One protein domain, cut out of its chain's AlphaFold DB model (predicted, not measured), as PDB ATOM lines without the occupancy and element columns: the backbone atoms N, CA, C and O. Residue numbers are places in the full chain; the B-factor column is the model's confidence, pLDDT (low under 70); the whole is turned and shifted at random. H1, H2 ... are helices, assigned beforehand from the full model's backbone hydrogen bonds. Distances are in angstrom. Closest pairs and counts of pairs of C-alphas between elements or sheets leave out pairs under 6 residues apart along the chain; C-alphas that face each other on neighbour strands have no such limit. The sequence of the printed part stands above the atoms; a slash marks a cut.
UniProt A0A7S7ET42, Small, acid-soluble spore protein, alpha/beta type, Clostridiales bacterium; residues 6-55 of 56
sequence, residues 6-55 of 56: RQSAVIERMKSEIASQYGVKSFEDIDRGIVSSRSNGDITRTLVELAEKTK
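This is residues 6 to 55 of the 56 residues of the protein "Small, acid-soluble spore protein, alpha/beta type" of Clostridiales bacterium (UniProt A0A7S7ET42). The model is an open U of helices: the two long helices H1 and H3 are its arms, with empty space between them, and the short helix H2 sits with its two links at the closed end. H2 packs on H1 near the end of that arm, while the first residues of H1, 6 to 11, and the last stretch, residues 44 to 55, stick out free at the open end. The printed part has 50 residues with three named helices, in the order H1, H2, H3, and no named strand; the class is all helix. The whole is only just compact, close to loose, with a radius of gyration of the C-alphas of 11.5 A and spans of 29 by 22 by 15 A.

H1 covers residues 6 to 21, from C-alpha 6 at (-26.298, 39.609, 3.989) to C-alpha 21 at (-45.705, 50.629, -1.240), a length of 22.9 A. After residues 22 to 26 comes H2, residues 27 to 31, which begins with C-alpha 27 at (-41.094, 51.222, 7.686). After residues 32 to 36 comes H3, residues 37 to 53, the longest helix with 17 residues and 24.9 A from first to last C-alpha; it ends with C-alpha 53 at (-45.579, 29.960, 3.501). Residues 54 and 55 follow it.

H1 touches H2 with residues 15 to 19 alone. Their closest C-alphas, those of Ala 19 and Phe 27, are 4.9 A apart, and 6 pairs of C-alphas lie within 8 A. H2 and H3 are close but not clearly touching, with 1 pair of C-alphas within 8 A, the closest being those of Ile 30 and Asn 40 at 7.3 A. H1 and H3 are apart. In H1, H2 and H3, every backbone O i to N i+4 pair is within hydrogen-bond range.

The two C-alphas farthest apart are those of Arg 6 and Arg 38, at 32.7 A. The first and last printed C-alphas, those of Arg 6 and Lys 55, are 20.8 A apart. Without the stretches that stand free, residues 6 to 11 and 44 to 55, the body has 32 residues and spans 24 by 15 by 13 A. The printed part has no cut. The links H1 to H2 and H2 to H3, each of 5 residues, are both tight. The mean pLDDT of the printed part is 74.5; it is under 70 at residues 29 to 41 and at residue 55.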
ATOM      1  N   ARG A   6     -25.397  39.848   5.126       74.19
ATOM      2  CA  ARG A   6     -26.298  39.609   3.989       74.19
ATOM      3  C   ARG A   6     -27.773  39.588   4.386       74.19
ATOM      4  O   ARG A   6     -28.582  40.143   3.658       74.19
ATOM      5  N   GLN A   7     -28.124  38.979   5.518       72.94
ATOM      6  CA  GLN A   7     -29.514  38.967   5.982       72.94
ATOM      7  C   GLN A   7     -29.956  40.365   6.420       72.94
ATOM      8  O   GLN A   7     -31.059  40.776   6.078       72.94
ATOM      9  N   SER A   8     -29.081  41.131   7.078       76.88
ATOM     10  CA  SER A   8     -29.386  42.520   7.448       76.88
ATOM     11  C   SER A   8     -29.645  43.401   6.221       76.88
ATOM     12  O   SER A   8     -30.620  44.140   6.200       76.88
ATOM     13  N   ALA A   9     -28.834  43.281   5.165       80.12
ATOM     14  CA  ALA A   9     -29.036  44.044   3.930       80.12
ATOM     15  C   ALA A   9     -30.352  43.686   3.213       80.12
ATOM     16  O   ALA A   9     -31.019  44.562   2.664       80.12
ATOM     17  N   VAL A  10     -30.741  42.408   3.233       84.75
ATOM     18  CA  VAL A  10     -32.022  41.954   2.672       84.75
ATOM     19  C   VAL A  10     -33.199  42.523   3.466       84.75
ATOM     20  O   VAL A  10     -34.153  43.008   2.864       84.75
ATOM     21  N   ILE A  11     -33.112  42.534   4.798       82.44
ATOM     22  CA  ILE A  11     -34.152  43.096   5.670       82.44
ATOM     23  C   ILE A  11     -34.324  44.598   5.426       82.44
ATOM     24  O   ILE A  11     -35.448  45.064   5.264       82.44
ATOM     25  N   GLU A  12     -33.232  45.360   5.344       85.06
ATOM     26  CA  GLU A  12     -33.300  46.809   5.100       85.06
ATOM     27  C   GLU A  12     -33.876  47.145   3.715       85.06
ATOM     28  O   GLU A  12     -34.641  48.102   3.555       85.06
ATOM     29  N   ARG A  13     -33.590  46.305   2.713       86.88
ATOM     30  CA  ARG A  13     -34.209  46.422   1.392       86.88
ATOM     31  C   ARG A  13     -35.714  46.147   1.444       86.88
ATOM     32  O   ARG A  13     -36.481  46.943   0.912       86.88
ATOM     33  N   MET A  14     -36.137  45.081   2.125       86.44
ATOM     34  CA  MET A  14     -37.559  44.753   2.298       86.44
ATOM     35  C   MET A  14     -38.318  45.873   3.015       86.44
ATOM     36  O   MET A  14     -39.385  46.276   2.562       86.44
ATOM     37  N   LYS A  15     -37.754  46.433   4.091       82.94
ATOM     38  CA  LYS A  15     -38.342  47.586   4.793       82.94
ATOM     39  C   LYS A  15     -38.549  48.782   3.865       82.94
ATOM     40  O   LYS A  15     -39.609  49.402   3.902       82.94
ATOM     41  N   SER A  16     -37.562  49.084   3.021       84.88
ATOM     42  CA  SER A  16     -37.636  50.196   2.062       84.88
ATOM     43  C   SER A  16     -38.705  49.968   0.988       84.88
ATOM     44  O   SER A  16     -39.447  50.887   0.646       84.88
ATOM     45  N   GLU A  17     -38.819  48.740   0.475       86.19
ATOM     46  CA  GLU A  17     -39.852  48.368  -0.499       86.19
ATOM     47  C   GLU A  17     -41.259  48.487   0.104       86.19
ATOM     48  O   GLU A  17     -42.149  49.057  -0.526       86.19
ATOM     49  N   ILE A  18     -41.447  48.043   1.351       81.25
ATOM     50  CA  ILE A  18     -42.719  48.175   2.071       81.25
ATOM     51  C   ILE A  18     -43.052  49.655   2.313       81.25
ATOM     52  O   ILE A  18     -44.163  50.086   2.018       81.25
ATOM     53  N   ALA A  19     -42.099  50.465   2.785       80.50
ATOM     54  CA  ALA A  19     -42.323  51.896   3.007       80.50
ATOM     55  C   ALA A  19     -42.804  52.615   1.731       80.50
ATOM     56  O   ALA A  19     -43.776  53.371   1.763       80.50
ATOM     57  N   SER A  20     -42.176  52.296   0.594       83.19
ATOM     58  CA  SER A  20     -42.561  52.809  -0.724       83.19
ATOM     59  C   SER A  20     -43.986  52.401  -1.121       83.19
ATOM     60  O   SER A  20     -44.769  53.247  -1.551       83.19
ATOM     61  N   GLN A  21     -44.362  51.134  -0.916       81.62
ATOM     62  CA  GLN A  21     -45.705  50.629  -1.240       81.62
ATOM     63  C   GLN A  21     -46.819  51.333  -0.456       81.62
ATOM     64  O   GLN A  21     -47.899  51.556  -0.999       81.62
ATOM     65  N   TYR A  22     -46.557  51.702   0.799       75.19
ATOM     66  CA  TYR A  22     -47.529  52.388   1.656       75.19
ATOM     67  C   TYR A  22     -47.419  53.921   1.610       75.19
ATOM     68  O   TYR A  22     -48.159  54.603   2.316       75.19
ATOM     69  N   GLY A  23     -46.529  54.475   0.775       81.25
ATOM     70  CA  GLY A  23     -46.359  55.921   0.611       81.25
ATOM     71  C   GLY A  23     -45.819  56.634   1.856       81.25
ATOM     72  O   GLY A  23     -46.073  57.824   2.040       81.25
ATOM     73  N   VAL A  24     -45.097  55.918   2.720       80.50
ATOM     74  CA  VAL A  24     -44.518  56.451   3.961       80.50
ATOM     75  C   VAL A  24     -43.009  56.653   3.829       80.50
ATOM     76  O   VAL A  24     -42.367  56.085   2.945       80.50
ATOM     77  N   LYS A  25     -42.413  57.470   4.705       79.38
ATOM     78  CA  LYS A  25     -40.979  57.784   4.615       79.38
ATOM     79  C   LYS A  25     -40.101  56.637   5.098       79.38
ATOM     80  O   LYS A  25     -38.997  56.479   4.582       79.38
ATOM     81  N   SER A  26     -40.566  55.847   6.060       77.88
ATOM     82  CA  SER A  26     -39.860  54.643   6.497       77.88
ATOM     83  C   SER A  26     -40.812  53.559   6.998       77.88
ATOM     84  O   SER A  26     -41.987  53.806   7.258       77.88
ATOM     85  N   PHE A  27     -40.308  52.330   7.140       76.25
ATOM     86  CA  PHE A  27     -41.094  51.222   7.686       76.25
ATOM     87  C   PHE A  27     -41.529  51.495   9.136       76.25
ATOM     88  O   PHE A  27     -42.611  51.102   9.557       76.25
ATOM     89  N   GLU A  28     -40.722  52.228   9.898       77.50
ATOM     90  CA  GLU A  28     -41.043  52.635  11.265       77.50
ATOM     91  C   GLU A  28     -42.257  53.578  11.327       77.50
ATOM     92  O   GLU A  28     -42.927  53.623  12.354       77.50
ATOM     93  N   ASP A  29     -42.591  54.289  10.246       69.38
ATOM     94  CA  ASP A  29     -43.824  55.087  10.170       69.38
ATOM     95  C   ASP A  29     -45.076  54.195  10.088       69.38
ATOM     96  O   ASP A  29     -46.138  54.562  10.598       69.38
ATOM     97  N   ILE A  30     -44.950  53.002   9.496       68.69
ATOM     98  CA  ILE A  30     -46.006  51.978   9.507       68.69
ATOM     99  C   ILE A  30     -46.168  51.426  10.918       68.69
ATOM    100  O   ILE A  30     -47.273  51.416  11.456       68.69
ATOM    101  N   ASP A  31     -45.054  51.025  11.533       64.12
ATOM    102  CA  ASP A  31     -45.025  50.459  12.886       64.12
ATOM    103  C   ASP A  31     -45.575  51.445  13.936       64.12
ATOM    104  O   ASP A  31     -46.266  51.062  14.878       64.12
ATOM    105  N   ARG A  32     -45.365  52.752  13.723       68.12
ATOM    106  CA  ARG A  32     -45.904  53.840  14.557       68.12
ATOM    107  C   ARG A  32     -47.363  54.204  14.267       68.12
ATOM    108  O   ARG A  32     -47.898  55.092  14.930       68.12
ATOM    109  N   GLY A  33     -48.016  53.549  13.306       60.12
ATOM    110  CA  GLY A  33     -49.431  53.767  12.999       60.12
ATOM    111  C   GLY A  33     -49.732  55.088  12.291       60.12
ATOM    112  O   GLY A  33     -50.827  55.623  12.449       60.12
ATOM    113  N   ILE A  34     -48.785  55.625  11.509       60.00
ATOM    114  CA  ILE A  34     -49.038  56.790  10.636       60.00
ATOM    115  C   ILE A  34     -49.983  56.409   9.479       60.00
ATOM    116  O   ILE A  34     -50.693  57.254   8.934       60.00
ATOM    117  N   VAL A  35     -50.053  55.121   9.139       57.00
ATOM    118  CA  VAL A  35     -51.069  54.552   8.247       57.00
ATOM    119  C   VAL A  35     -52.355  54.232   9.013       57.00
ATOM    120  O   VAL A  35     -52.329  53.815  10.168       57.00
ATOM    121  N   SER A  36     -53.507  54.425   8.362       58.12
ATOM    122  CA  SER A  36     -54.818  54.168   8.969       58.12
ATOM    123  C   SER A  36     -54.907  52.750   9.553       58.12
ATOM    124  O   SER A  36     -54.345  51.804   9.001       58.12
ATOM    125  N   SER A  37     -55.661  52.568  10.639       58.25
ATOM    126  CA  SER A  37     -55.840  51.282  11.339       58.25
ATOM    127  C   SER A  37     -56.268  50.116  10.429       58.25
ATOM    128  O   SER A  37     -55.981  48.961  10.734       58.25
ATOM    129  N   ARG A  38     -56.892  50.412   9.282       55.78
ATOM    130  CA  ARG A  38     -57.237  49.434   8.240       55.78
ATOM    131  C   ARG A  38     -56.004  48.911   7.492       55.78
ATOM    132  O   ARG A  38     -55.872  47.709   7.304       55.78
ATOM    133  N   SER A  39     -55.075  49.801   7.147       58.12
ATOM    134  CA  SER A  39     -53.805  49.472   6.491       58.12
ATOM    135  C   SER A  39     -52.884  48.648   7.398       58.12
ATOM    136  O   SER A  39     -52.232  47.726   6.920       58.12
ATOM    137  N   ASN A  40     -52.890  48.905   8.712       62.03
ATOM    138  CA  ASN A  40     -52.141  48.084   9.673       62.03
ATOM    139  C   ASN A  40     -52.646  46.636   9.731       62.03
ATOM    140  O   ASN A  40     -51.838  45.710   9.756       62.03
ATOM    141  N   GLY A  41     -53.966  46.424   9.682       66.31
ATOM    142  CA  GLY A  41     -54.544  45.077   9.646       66.31
ATOM    143  C   GLY A  41     -54.133  44.277   8.404       66.31
ATOM    144  O   GLY A  41     -53.815  43.091   8.508       66.31
ATOM    145  N   ASP A  42     -54.073  44.930   7.242       71.56
ATOM    146  CA  ASP A  42     -53.669  44.290   5.984       71.56
ATOM    147  C   ASP A  42     -52.170  43.942   5.949       71.56
ATOM    148  O   ASP A  42     -51.794  42.869   5.463       71.56
ATOM    149  N   ILE A  43     -51.315  44.783   6.541       73.19
ATOM    150  CA  ILE A  43     -49.870  44.530   6.664       73.19
ATOM    151  C   ILE A  43     -49.601  43.345   7.589       73.19
ATOM    152  O   ILE A  43     -48.864  42.431   7.215       73.19
ATOM    153  N   THR A  44     -50.223  43.315   8.771       77.94
ATOM    154  CA  THR A  44     -50.062  42.199   9.713       77.94
ATOM    155  C   THR A  44     -50.513  40.882   9.087       77.94
ATOM    156  O   THR A  44     -49.796  39.889   9.186       77.94
ATOM    157  N   ARG A  45     -51.651  40.875   8.384       75.56
ATOM    158  CA  ARG A  45     -52.145  39.683   7.686       75.56
ATOM    159  C   ARG A  45     -51.160  39.194   6.620       75.56
ATOM    160  O   ARG A  45     -50.826  38.014   6.601       75.56
ATOM    161  N   THR A  46     -50.628  40.104   5.807       77.25
ATOM    162  CA  THR A  46     -49.651  39.766   4.758       77.25
ATOM    163  C   THR A  46     -48.358  39.184   5.344       77.25
ATOM    164  O   THR A  46     -47.809  38.218   4.815       77.25
ATOM    165  N   LEU A  47     -47.873  39.731   6.465       78.62
ATOM    166  CA  LEU A  47     -46.682  39.218   7.150       78.62
ATOM    167  C   LEU A  47     -46.901  37.814   7.734       78.62
ATOM    168  O   LEU A  47     -46.001  36.978   7.651       78.62
ATOM    169  N   VAL A  48     -48.088  37.541   8.283       83.81
ATOM    170  CA  VAL A  48     -48.453  36.210   8.797       83.81
ATOM    171  C   VAL A  48     -48.517  35.188   7.661       83.81
ATOM    172  O   VAL A  48     -47.894  34.134   7.759       83.81
ATOM    173  N   GLU A  49     -49.177  35.519   6.552       79.25
ATOM    174  CA  GLU A  49     -49.291  34.626   5.390       79.25
ATOM    175  C   GLU A  49     -47.923  34.280   4.778       79.25
ATOM    176  O   GLU A  49     -47.672  33.136   4.387       79.25
ATOM    177  N   LEU A  50     -47.007  35.250   4.712       78.12
ATOM    178  CA  LEU A  50     -45.637  35.010   4.259       78.12
ATOM    179  C   LEU A  50     -44.870  34.110   5.235       78.12
ATOM    180  O   LEU A  50     -44.196  33.172   4.805       78.12
ATOM    181  N   ALA A  51     -44.999  34.347   6.542       77.75
ATOM    182  CA  ALA A  51     -44.351  33.534   7.566       77.75
ATOM    183  C   ALA A  51     -44.826  32.069   7.541       77.75
ATOM    184  O   ALA A  51     -44.010  31.159   7.695       77.75
ATOM    185  N   GLU A  52     -46.116  31.831   7.300       79.06
ATOM    186  CA  GLU A  52     -46.676  30.482   7.159       79.06
ATOM    187  C   GLU A  52     -46.192  29.786   5.886       79.06
ATOM    188  O   GLU A  52     -45.784  28.626   5.938       79.06
ATOM    189  N   LYS A  53     -46.126  30.503   4.757       74.31
ATOM    190  CA  LYS A  53     -45.579  29.960   3.501       74.31
ATOM    191  C   LYS A  53     -44.104  29.593   3.571       74.31
ATOM    192  O   LYS A  53     -43.667  28.765   2.788       74.31
ATOM    193  N   THR A  54     -43.337  30.210   4.467       72.50
ATOM    194  CA  THR A  54     -41.904  29.904   4.609       72.50
ATOM    195  C   THR A  54     -41.652  28.702   5.534       72.50
ATOM    196  O   THR A  54     -40.521  28.233   5.632       72.50
ATOM    197  N   LYS A  55     -42.684  28.235   6.255       64.19
ATOM    198  CA  LYS A  55     -42.617  27.103   7.195       64.19
ATOM    199  C   LYS A  55     -43.039  25.757   6.593       64.19
ATOM    200  O   LYS A  55     -42.743  24.738   7.215       64.19
TER     201      LYS A  55